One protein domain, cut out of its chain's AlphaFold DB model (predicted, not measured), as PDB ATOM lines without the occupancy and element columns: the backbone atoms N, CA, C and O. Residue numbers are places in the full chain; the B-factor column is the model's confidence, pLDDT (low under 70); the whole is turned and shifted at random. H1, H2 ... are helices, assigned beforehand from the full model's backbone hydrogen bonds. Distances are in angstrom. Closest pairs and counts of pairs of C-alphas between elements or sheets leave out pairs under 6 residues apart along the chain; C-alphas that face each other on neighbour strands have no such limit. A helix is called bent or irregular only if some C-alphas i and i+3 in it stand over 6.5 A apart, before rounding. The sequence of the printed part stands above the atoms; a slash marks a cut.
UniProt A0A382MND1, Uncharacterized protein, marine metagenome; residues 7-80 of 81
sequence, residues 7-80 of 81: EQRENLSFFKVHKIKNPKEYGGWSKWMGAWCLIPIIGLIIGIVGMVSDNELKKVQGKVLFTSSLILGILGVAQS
ATOM      1  N   GLU A   7     145.686 135.993 217.717       68.50
ATOM      2  CA  GLU A   7     144.710 135.737 216.653       68.50
ATOM      3  C   GLU A   7     145.159 136.314 215.295       68.50
ATOM      4  O   GLU A   7     144.953 135.721 214.231       68.50
ATOM      5  N   GLN A   8     145.821 137.474 215.287       68.44
ATOM      6  CA  GLN A   8     146.392 138.041 214.066       68.44
ATOM      7  C   GLN A   8     147.658 137.297 213.616       68.44
ATOM      8  O   GLN A   8     147.880 137.179 212.409       68.44
ATOM      9  N   ARG A   9     148.447 136.751 214.554       68.06
ATOM     10  CA  ARG A   9     149.572 135.840 214.274       68.06
ATOM     11  C   ARG A   9     149.107 134.533 213.632       68.06
ATOM     12  O   ARG A   9     149.743 134.058 212.696       68.06
ATOM     13  N   GLU A  10     147.960 133.995 214.037       70.19
ATOM     14  CA  GLU A  10     147.356 132.829 213.378       70.19
ATOM     15  C   GLU A  10     146.847 133.161 211.960       70.19
ATOM     16  O   GLU A  10     146.906 132.354 211.028       70.19
ATOM     17  N   ASN A  11     146.392 134.401 211.756       68.12
ATOM     18  CA  ASN A  11     145.983 134.918 210.449       68.12
ATOM     19  C   ASN A  11     147.158 135.386 209.568       68.12
ATOM     20  O   ASN A  11     146.950 135.760 208.408       68.12
ATOM     21  N   LEU A  12     148.391 135.303 210.069       67.94
ATOM     22  CA  LEU A  12     149.654 135.634 209.405       67.94
ATOM     23  C   LEU A  12     150.067 134.497 208.446       67.94
ATOM     24  O   LEU A  12     151.181 133.986 208.446       67.94
ATOM     25  N   SER A  13     149.116 134.072 207.620       73.25
ATOM     26  CA  SER A  13     149.255 132.993 206.650       73.25
ATOM     27  C   SER A  13     149.084 133.533 205.236       73.25
ATOM     28  O   SER A  13     148.372 134.515 205.010       73.25
ATOM     29  N   PHE A  14     149.704 132.849 204.275       68.19
ATOM     30  CA  PHE A  14     149.697 133.183 202.850       68.19
ATOM     31  C   PHE A  14     148.289 133.523 202.325       68.19
ATOM     32  O   PHE A  14     148.112 134.481 201.580       68.19
ATOM     33  N   PHE A  15     147.268 132.796 202.789       67.69
ATOM     34  CA  PHE A  15     145.877 132.963 202.357       67.69
ATOM     35  C   PHE A  15     145.064 133.972 203.170       67.69
ATOM     36  O   PHE A  15     143.999 134.379 202.728       67.69
ATOM     37  N   LYS A  16     145.519 134.364 204.365       75.12
ATOM     38  CA  LYS A  16     144.751 135.221 205.283       75.12
ATOM     39  C   LYS A  16     145.372 136.602 205.488       75.12
ATOM     40  O   LYS A  16     144.682 137.494 205.977       75.12
ATOM     41  N   VAL A  17     146.606 136.831 205.032       73.88
ATOM     42  CA  VAL A  17     147.321 138.111 205.188       73.88
ATOM     43  C   VAL A  17     146.552 139.308 204.606       73.88
ATOM     44  O   VAL A  17     146.661 140.424 205.107       73.88
ATOM     45  N   HIS A  18     145.697 139.088 203.600       71.06
ATOM     46  CA  HIS A  18     144.837 140.125 203.013       71.06
ATOM     47  C   HIS A  18     143.713 140.616 203.953       71.06
ATOM     48  O   HIS A  18     143.123 141.677 203.710       71.06
ATOM     49  N   LYS A  19     143.383 139.847 205.005       73.94
ATOM     50  CA  LYS A  19     142.378 140.204 206.021       73.94
ATOM     51  C   LYS A  19     142.897 141.240 207.019       73.94
ATOM     52  O   LYS A  19     142.090 141.912 207.655       73.94
ATOM     53  N   ILE A  20     144.214 141.416 207.119       73.38
ATOM     54  CA  ILE A  20     144.829 142.420 207.990       73.38
ATOM     55  C   ILE A  20     144.512 143.802 207.405       73.38
ATOM     56  O   ILE A  20     144.927 144.134 206.293       73.38
ATOM     57  N   LYS A  21     143.697 144.589 208.120       68.56
ATOM     58  CA  LYS A  21     143.212 145.897 207.643       68.56
ATOM     59  C   LYS A  21     144.348 146.919 207.531       68.56
ATOM     60  O   LYS A  21     144.454 147.553 206.484       68.56
ATOM     61  N   ASN A  22     145.216 146.998 208.544       78.50
ATOM     62  CA  ASN A  22     146.328 147.953 208.622       78.50
ATOM     63  C   ASN A  22     147.690 147.273 208.853       78.50
ATOM     64  O   ASN A  22     148.304 147.421 209.904       78.50
ATOM     65  N   PRO A  23     148.242 146.561 207.857       76.44
ATOM     66  CA  PRO A  23     149.542 145.902 207.995       76.44
ATOM     67  C   PRO A  23     150.707 146.859 208.316       76.44
ATOM     68  O   PRO A  23     151.697 146.429 208.900       76.44
ATOM     69  N   LYS A  24     150.594 148.158 207.993       79.38
ATOM     70  CA  LYS A  24     151.614 149.172 208.328       79.38
ATOM     71  C   LYS A  24     151.778 149.405 209.833       79.38
ATOM     72  O   LYS A  24     152.895 149.657 210.271       79.38
ATOM     73  N   GLU A  25     150.698 149.316 210.608       80.75
ATOM     74  CA  GLU A  25     150.720 149.558 212.064       80.75
ATOM     75  C   GLU A  25     151.536 148.485 212.806       80.75
ATOM     76  O   GLU A  25     152.168 148.759 213.826       80.75
ATOM     77  N   TYR A  26     151.631 147.301 212.200       76.81
ATOM     78  CA  TYR A  26     152.367 146.139 212.697       76.81
ATOM     79  C   TYR A  26     153.751 145.967 212.032       76.81
ATOM     80  O   TYR A  26     154.377 144.908 212.100       76.81
ATOM     81  N   GLY A  27     154.244 147.003 211.343       77.38
ATOM     82  CA  GLY A  27     155.562 147.009 210.695       77.38
ATOM     83  C   GLY A  27     155.632 146.297 209.337       77.38
ATOM     84  O   GLY A  27     156.726 146.157 208.781       77.38
ATOM     85  N   GLY A  28     154.482 145.889 208.790       80.75
ATOM     86  CA  GLY A  28     154.302 145.357 207.440       80.75
ATOM     87  C   GLY A  28     154.222 146.428 206.353       80.75
ATOM     88  O   GLY A  28     154.376 147.629 206.584       80.75
ATOM     89  N   TRP A  29     153.981 145.987 205.125       80.81
ATOM     90  CA  TRP A  29     153.761 146.849 203.966       80.81
ATOM     91  C   TRP A  29     152.292 147.194 203.765       80.81
ATOM     92  O   TRP A  29     151.410 146.487 204.243       80.81
ATOM     93  N   SER A  30     152.032 148.283 203.031       80.69
ATOM     94  CA  SER A  30     150.675 148.746 202.698       80.69
ATOM     95  C   SER A  30     149.810 147.622 202.122       80.69
ATOM     96  O   SER A  30     150.303 146.797 201.362       80.69
ATOM     97  N   LYS A  31     148.498 147.625 202.372       72.44
ATOM     98  CA  LYS A  31     147.577 146.668 201.727       72.44
ATOM     99  C   LYS A  31     147.618 146.757 200.192       72.44
ATOM    100  O   LYS A  31     147.506 145.752 199.500       72.44
ATOM    101  N   TRP A  32     147.885 147.956 199.676       77.31
ATOM    102  CA  TRP A  32     148.088 148.238 198.253       77.31
ATOM    103  C   TRP A  32     149.382 147.659 197.671       77.31
ATOM    104  O   TRP A  32     149.550 147.672 196.457       77.31
ATOM    105  N   MET A  33     150.288 147.116 198.496       75.31
ATOM    106  CA  MET A  33     151.539 146.532 198.004       75.31
ATOM    107  C   MET A  33     151.286 145.333 197.077       75.31
ATOM    108  O   MET A  33     152.081 145.074 196.184       75.31
ATOM    109  N   GLY A  34     150.149 144.644 197.237       70.94
ATOM    110  CA  GLY A  34     149.727 143.566 196.339       70.94
ATOM    111  C   GLY A  34     149.534 144.004 194.881       70.94
ATOM    112  O   GLY A  34     149.700 143.186 193.984       70.94
ATOM    113  N   ALA A  35     149.256 145.287 194.619       79.19
ATOM    114  CA  ALA A  35     149.084 145.803 193.258       79.19
ATOM    115  C   ALA A  35     150.380 145.736 192.429       79.19
ATOM    116  O   ALA A  35     150.322 145.611 191.208       79.19
ATOM    117  N   TRP A  36     151.548 145.735 193.082       77.81
ATOM    118  CA  TRP A  36     152.843 145.583 192.408       77.81
ATOM    119  C   TRP A  36     153.036 144.207 191.763       77.81
ATOM    120  O   TRP A  36     153.928 144.044 190.936       77.81
ATOM    121  N   CYS A  37     152.167 143.240 192.073       75.56
ATOM    122  CA  CYS A  37     152.117 141.948 191.399       75.56
ATOM    123  C   CYS A  37     151.749 142.055 189.903       75.56
ATOM    124  O   CYS A  37     152.059 141.142 189.141       75.56
ATOM    125  N   LEU A  38     151.116 143.156 189.467       77.75
ATOM    126  CA  LEU A  38     150.783 143.405 188.054       77.75
ATOM    127  C   LEU A  38     152.014 143.578 187.161       77.75
ATOM    128  O   LEU A  38     151.921 143.380 185.954       77.75
ATOM    129  N   ILE A  39     153.154 143.954 187.742       85.00
ATOM    130  CA  ILE A  39     154.431 144.037 187.039       85.00
ATOM    131  C   ILE A  39     155.304 142.907 187.600       85.00
ATOM    132  O   ILE A  39     155.959 143.113 188.625       85.00
ATOM    133  N   PRO A  40     155.329 141.718 186.966       80.75
ATOM    134  CA  PRO A  40     155.902 140.503 187.549       80.75
ATOM    135  C   PRO A  40     157.337 140.686 188.047       80.75
ATOM    136  O   PRO A  40     157.675 140.261 189.145       80.75
ATOM    137  N   ILE A  41     158.172 141.396 187.283       84.81
ATOM    138  CA  ILE A  41     159.572 141.666 187.641       84.81
ATOM    139  C   ILE A  41     159.666 142.473 188.941       84.81
ATOM    140  O   ILE A  41     160.427 142.122 189.842       84.81
ATOM    141  N   ILE A  42     158.871 143.539 189.065       85.38
ATOM    142  CA  ILE A  42     158.867 144.390 190.258       85.38
ATOM    143  C   ILE A  42     158.313 143.606 191.453       85.38
ATOM    144  O   ILE A  42     158.900 143.631 192.534       85.38
ATOM    145  N   GLY A  43     157.222 142.867 191.253       84.31
ATOM    146  CA  GLY A  43     156.620 142.044 192.294       84.31
ATOM    147  C   GLY A  43     157.537 140.918 192.799       84.31
ATOM    148  O   GLY A  43     157.547 140.642 193.998       84.31
ATOM    149  N   LEU A  44     158.383 140.336 191.940       87.44
ATOM    150  CA  LEU A  44     159.410 139.362 192.336       87.44
ATOM    151  C   LEU A  44     160.512 139.995 193.193       87.44
ATOM    152  O   LEU A  44     160.832 139.464 194.256       87.44
ATOM    153  N   ILE A  45     161.059 141.141 192.773       88.31
ATOM    154  CA  ILE A  45     162.108 141.856 193.523       88.31
ATOM    155  C   ILE A  45     161.589 142.253 194.906       88.31
ATOM    156  O   ILE A  45     162.223 141.964 195.921       88.31
ATOM    157  N   ILE A  46     160.406 142.868 194.958       87.56
ATOM    158  CA  ILE A  46     159.770 143.247 196.220       87.56
ATOM    159  C   ILE A  46     159.474 141.989 197.048       87.56
ATOM    160  O   ILE A  46     159.734 141.973 198.246       87.56
ATOM    161  N   GLY A  47     159.004 140.902 196.436       88.19
ATOM    162  CA  GLY A  47     158.775 139.635 197.125       88.19
ATOM    163  C   GLY A  47     160.019 139.112 197.854       88.19
ATOM    164  O   GLY A  47     159.947 138.793 199.043       88.19
ATOM    165  N   ILE A  48     161.176 139.129 197.183       88.94
ATOM    166  CA  ILE A  48     162.471 138.730 197.758       88.94
ATOM    167  C   ILE A  48     162.859 139.646 198.924       88.94
ATOM    168  O   ILE A  48     163.179 139.154 200.005       88.94
ATOM    169  N   VAL A  49     162.769 140.970 198.751       89.06
ATOM    170  CA  VAL A  49     163.066 141.941 199.822       89.06
ATOM    171  C   VAL A  49     162.187 141.695 201.054       89.06
ATOM    172  O   VAL A  49     162.658 141.784 202.187       89.06
ATOM    173  N   GLY A  50     160.918 141.340 200.849       86.12
ATOM    174  CA  GLY A  50     159.992 141.036 201.938       86.12
ATOM    175  C   GLY A  50     160.379 139.759 202.674       86.12
ATOM    176  O   GLY A  50     160.371 139.735 203.901       86.12
ATOM    177  N   MET A  51     160.790 138.719 201.941       85.88
ATOM    178  CA  MET A  51     161.205 137.427 202.503       85.88
ATOM    179  C   MET A  51     162.477 137.494 203.357       85.88
ATOM    180  O   MET A  51     162.623 136.687 204.278       85.88
ATOM    181  N   VAL A  52     163.376 138.437 203.057       87.31
ATOM    182  CA  VAL A  52     164.625 138.672 203.805       87.31
ATOM    183  C   VAL A  52     164.395 139.551 205.045       87.31
ATOM    184  O   VAL A  52     165.268 139.655 205.897       87.31
ATOM    185  N   SER A  53     163.216 140.160 205.198       82.75
ATOM    186  CA  SER A  53     162.920 141.018 206.349       82.75
ATOM    187  C   SER A  53     162.751 140.227 207.652       82.75
ATOM    188  O   SER A  53     162.097 139.184 207.680       82.75
ATOM    189  N   ASP A  54     163.250 140.794 208.755       83.69
ATOM    190  CA  ASP A  54     163.065 140.262 210.114       83.69
ATOM    191  C   ASP A  54     161.611 140.326 210.611       83.69
ATOM    192  O   ASP A  54     161.236 139.637 211.556       83.69
ATOM    193  N   ASN A  55     160.758 141.144 209.981       82.38
ATOM    194  CA  ASN A  55     159.356 141.257 210.369       82.38
ATOM    195  C   ASN A  55     158.531 140.116 209.745       82.38
ATOM    196  O   ASN A  55     158.433 140.009 208.520       82.38
ATOM    197  N   GLU A  56     157.880 139.308 210.587       83.56
ATOM    198  CA  GLU A  56     157.048 138.168 210.170       83.56
ATOM    199  C   GLU A  56     155.977 138.564 209.139       83.56
ATOM    200  O   GLU A  56     155.754 137.849 208.160       83.56
ATOM    201  N   LEU A  57     155.372 139.746 209.295       82.62
ATOM    202  CA  LEU A  57     154.350 140.272 208.393       82.62
ATOM    203  C   LEU A  57     154.915 140.616 207.018       82.62
ATOM    204  O   LEU A  57     154.338 140.216 206.007       82.62
ATOM    205  N   LYS A  58     156.078 141.276 206.966       86.00
ATOM    206  CA  LYS A  58     156.782 141.540 205.699       86.00
ATOM    207  C   LYS A  58     157.225 140.249 205.028       86.00
ATOM    208  O   LYS A  58     157.125 140.141 203.810       86.00
ATOM    209  N   LYS A  59     157.643 139.259 205.811       88.56
ATOM    210  CA  LYS A  59     158.063 137.949 205.314       88.56
ATOM    211  C   LYS A  59     156.919 137.203 204.640       88.56
ATOM    212  O   LYS A  59     157.090 136.690 203.536       88.56
ATOM    213  N   VAL A  60     155.737 137.182 205.257       86.75
ATOM    214  CA  VAL A  60     154.545 136.554 204.668       86.75
ATOM    215  C   VAL A  60     154.015 137.356 203.481       86.75
ATOM    216  O   VAL A  60     153.736 136.767 202.440       86.75
ATOM    217  N   GLN A  61     153.941 138.687 203.582       85.00
ATOM    218  CA  GLN A  61     153.553 139.545 202.456       85.00
ATOM    219  C   GLN A  61     154.515 139.404 201.267       85.00
ATOM    220  O   GLN A  61     154.066 139.330 200.126       85.00
ATOM    221  N   GLY A  62     155.819 139.301 201.530       87.31
ATOM    222  CA  GLY A  62     156.856 139.059 200.530       87.31
ATOM    223  C   GLY A  62     156.688 137.711 199.836       87.31
ATOM    224  O   GLY A  62     156.700 137.662 198.610       87.31
ATOM    225  N   LYS A  63     156.425 136.633 200.591       87.56
ATOM    226  CA  LYS A  63     156.109 135.316 200.010       87.56
ATOM    227  C   LYS A  63     154.887 135.371 199.095       87.56
ATOM    228  O   LYS A  63     154.940 134.836 197.994       87.56
ATOM    229  N   VAL A  64     153.804 136.015 199.538       86.19
ATOM    230  CA  VAL A  64     152.580 136.165 198.731       86.19
ATOM    231  C   VAL A  64     152.878 136.905 197.438       86.19
ATOM    232  O   VAL A  64     152.563 136.401 196.365       86.19
ATOM    233  N   LEU A  65     153.546 138.054 197.526       86.88
ATOM    234  CA  LEU A  65     153.873 138.858 196.356       86.88
ATOM    235  C   LEU A  65     154.802 138.112 195.390       86.88
ATOM    236  O   LEU A  65     154.561 138.132 194.187       86.88
ATOM    237  N   PHE A  66     155.815 137.417 195.911       88.88
ATOM    238  CA  PHE A  66     156.740 136.610 195.120       88.88
ATOM    239  C   PHE A  66     155.995 135.526 194.341       88.88
ATOM    240  O   PHE A  66     156.069 135.480 193.116       88.88
ATOM    241  N   THR A  67     155.219 134.695 195.039       87.62
ATOM    242  CA  THR A  67     154.483 133.587 194.424       87.62
ATOM    243  C   THR A  67     153.445 134.085 193.422       87.62
ATOM    244  O   THR A  67     153.374 133.559 192.314       87.62
ATOM    245  N   SER A  68     152.661 135.113 193.762       85.25
ATOM    246  CA  SER A  68     151.668 135.676 192.842       85.25
ATOM    247  C   SER A  68     152.324 136.273 191.593       85.25
ATOM    248  O   SER A  68     151.822 136.065 190.491       85.25
ATOM    249  N   SER A  69     153.472 136.943 191.738       85.88
ATOM    250  CA  SER A  69     154.203 137.528 190.602       85.88
ATOM    251  C   SER A  69     154.802 136.455 189.700       85.88
ATOM    252  O   SER A  69     154.813 136.609 188.484       85.88
ATOM    253  N   LEU A  70     155.254 135.346 190.284       87.25
ATOM    254  CA  LEU A  70     155.781 134.202 189.550       87.25
ATOM    255  C   LEU A  70     154.672 133.498 188.752       87.25
ATOM    256  O   LEU A  70     154.854 133.218 187.572       87.25
ATOM    257  N   ILE A  71     153.496 133.296 189.359       87.69
ATOM    258  CA  ILE A  71     152.316 132.729 188.682       87.69
ATOM    259  C   ILE A  71     151.856 133.635 187.537       87.69
ATOM    260  O   ILE A  71     151.687 133.155 186.419       87.69
ATOM    261  N   LEU A  72     151.679 134.938 187.784       85.94
ATOM    262  CA  LEU A  72     151.265 135.879 186.737       85.94
ATOM    263  C   LEU A  72     152.309 136.009 185.627       85.94
ATOM    264  O   LEU A  72     151.937 136.102 184.462       85.94
ATOM    265  N   GLY A  73     153.599 135.969 185.966       85.50
ATOM    266  CA  GLY A  73     154.683 135.944 184.987       85.50
ATOM    267  C   GLY A  73     154.613 134.714 184.081       85.50
ATOM    268  O   GLY A  73     154.639 134.859 182.863       85.50
ATOM    269  N   ILE A  74     154.456 133.516 184.657       85.00
ATOM    270  CA  ILE A  74     154.327 132.266 183.891       85.00
ATOM    271  C   ILE A  74     153.064 132.279 183.025       85.00
ATOM    272  O   ILE A  74     153.143 131.948 181.846       85.00
ATOM    273  N   LEU A  75     151.912 132.677 183.575       84.81
ATOM    274  CA  LEU A  75     150.656 132.752 182.820       84.81
ATOM    275  C   LEU A  75     150.730 133.772 181.680       84.81
ATOM    276  O   LEU A  75     150.260 133.489 180.583       84.81
ATOM    277  N   GLY A  76     151.348 134.932 181.918       82.38
ATOM    278  CA  GLY A  76     151.563 135.946 180.889       82.38
ATOM    279  C   GLY A  76     152.439 135.435 179.745       82.38
ATOM    280  O   GLY A  76     152.093 135.628 178.582       82.38
ATOM    281  N   VAL A  77     153.526 134.724 180.064       77.81
ATOM    282  CA  VAL A  77     154.391 134.078 179.061       77.81
ATOM    283  C   VAL A  77     153.652 132.955 178.327       77.81
ATOM    284  O   VAL A  77     153.718 132.880 177.109       77.81
ATOM    285  N   ALA A  78     152.892 132.114 179.031       77.75
ATOM    286  CA  ALA A  78     152.136 131.017 178.422       77.75
ATOM    287  C   ALA A  78     151.028 131.496 177.467       77.75
ATOM    288  O   ALA A  78     150.696 130.785 176.529       77.75
ATOM    289  N   GLN A  79     150.455 132.683 177.689       69.69
ATOM    290  CA  GLN A  79     149.488 133.305 176.773       69.69
ATOM    291  C   GLN A  79     150.137 133.945 175.535       69.69
ATOM    292  O   GLN A  79     149.426 134.299 174.600       69.69
ATOM    293  N   SER A  80     151.456 134.157 175.551       65.31
ATOM    294  CA  SER A  80     152.201 134.804 174.463       65.31
ATOM    295  C   SER A  80     152.991 133.822 173.582       65.31
ATOM    296  O   SER A  80     153.692 134.266 172.672       65.31
TER     297      SER A  80
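AT A GLANCE: This is residues 7 to 80 of the 81 residues of an uncharacterized protein of marine metagenome (UniProt A0A382MND1). One long helix, H4, runs most of the length of a slender body; H3 folds back along it to make a helical hairpin, and the short helix H2 packs on H4 and meets H3 at a corner. At the end where H4 begins, a long stretch without a named element, residues 11 to 30, loops round, and the tiny helix H1 sits beyond it; at the other end H4 runs on past H2 and H3. The printed part has 74 residues with four named helices, in the order H1, H2, H3, H4, and no named strand, and its class is all helix. It is compact, with a radius of gyration of the C-alphas of 12.3 A, and its outline is a rod with spans of 42 by 20 by 17 A.

HOW THE PARTS SIT: Begin at residues 7 to 10, which form H1; it is apart from H2, residues 31 to 38, from H3, residues 40 to 51, and from H4, residues 56 to 78. Move on to H2 and look at Cys 37: its C-alpha is 4.6 A from that of Gly 43, the closest pair of H2 and H3, which touch only at the corner by their link. H3 takes part in this with residues 42 to 44 alone, and the two helices stand at a steep tilt of 43 degrees, opposite ways. The C-alpha of Cys 37 is also 5.0 A from that of Ser 69, the closest pair of H2 and H4. These two touch at a shallow tilt of 24 degrees, the same way, and H4 touches H2 with residues 65 to 72 alone. Next find Gly 47 and Gly 62, whose C-alphas, 4.0 A apart, are the closest of H3 and H4. H3 and H4 form a helical hairpin: they touch with 41 pairs of C-alphas within 8 A, at a shallow tilt of 23 degrees, opposite ways. In H3 and H4 every O i to N i+4 pair is within hydrogen-bond range; in H2 0 of 4 are, beside 4 of 5 O i to N i+3 pairs, and H1 is too short for an O i to N i+4 pair.

IN THESE COORDINATES: Find C-alpha 7 at (144.710, 135.737, 216.653), where H1 begins; it ends at residue 10, 5.1 A on. H2 runs 14.4 A from Lys 31 to Leu 38 and is only just irregular, with C-alphas 31 and 34 6.6 A apart. H3 starts at C-alpha 40, (155.902, 140.503, 187.549), and runs 16.2 A to Met 51. H4 runs 32.9 A from Glu 56 to C-alpha 78 at (152.136, 131.017, 178.422).

THE WHOLE: The two C-alphas farthest apart are those of Glu 7 and Ser 80, 42.9 A. The printed part has no cut; the link from H1 to H2 is long, with 20 residues, and those from H2 to H3 and from H3 to H4 are tight. The mean pLDDT of the printed part is 80.1, and it is under 70 at residues 7 to 9, 11 to 12, 14 to 15, 21 and 79 to 80 of this model.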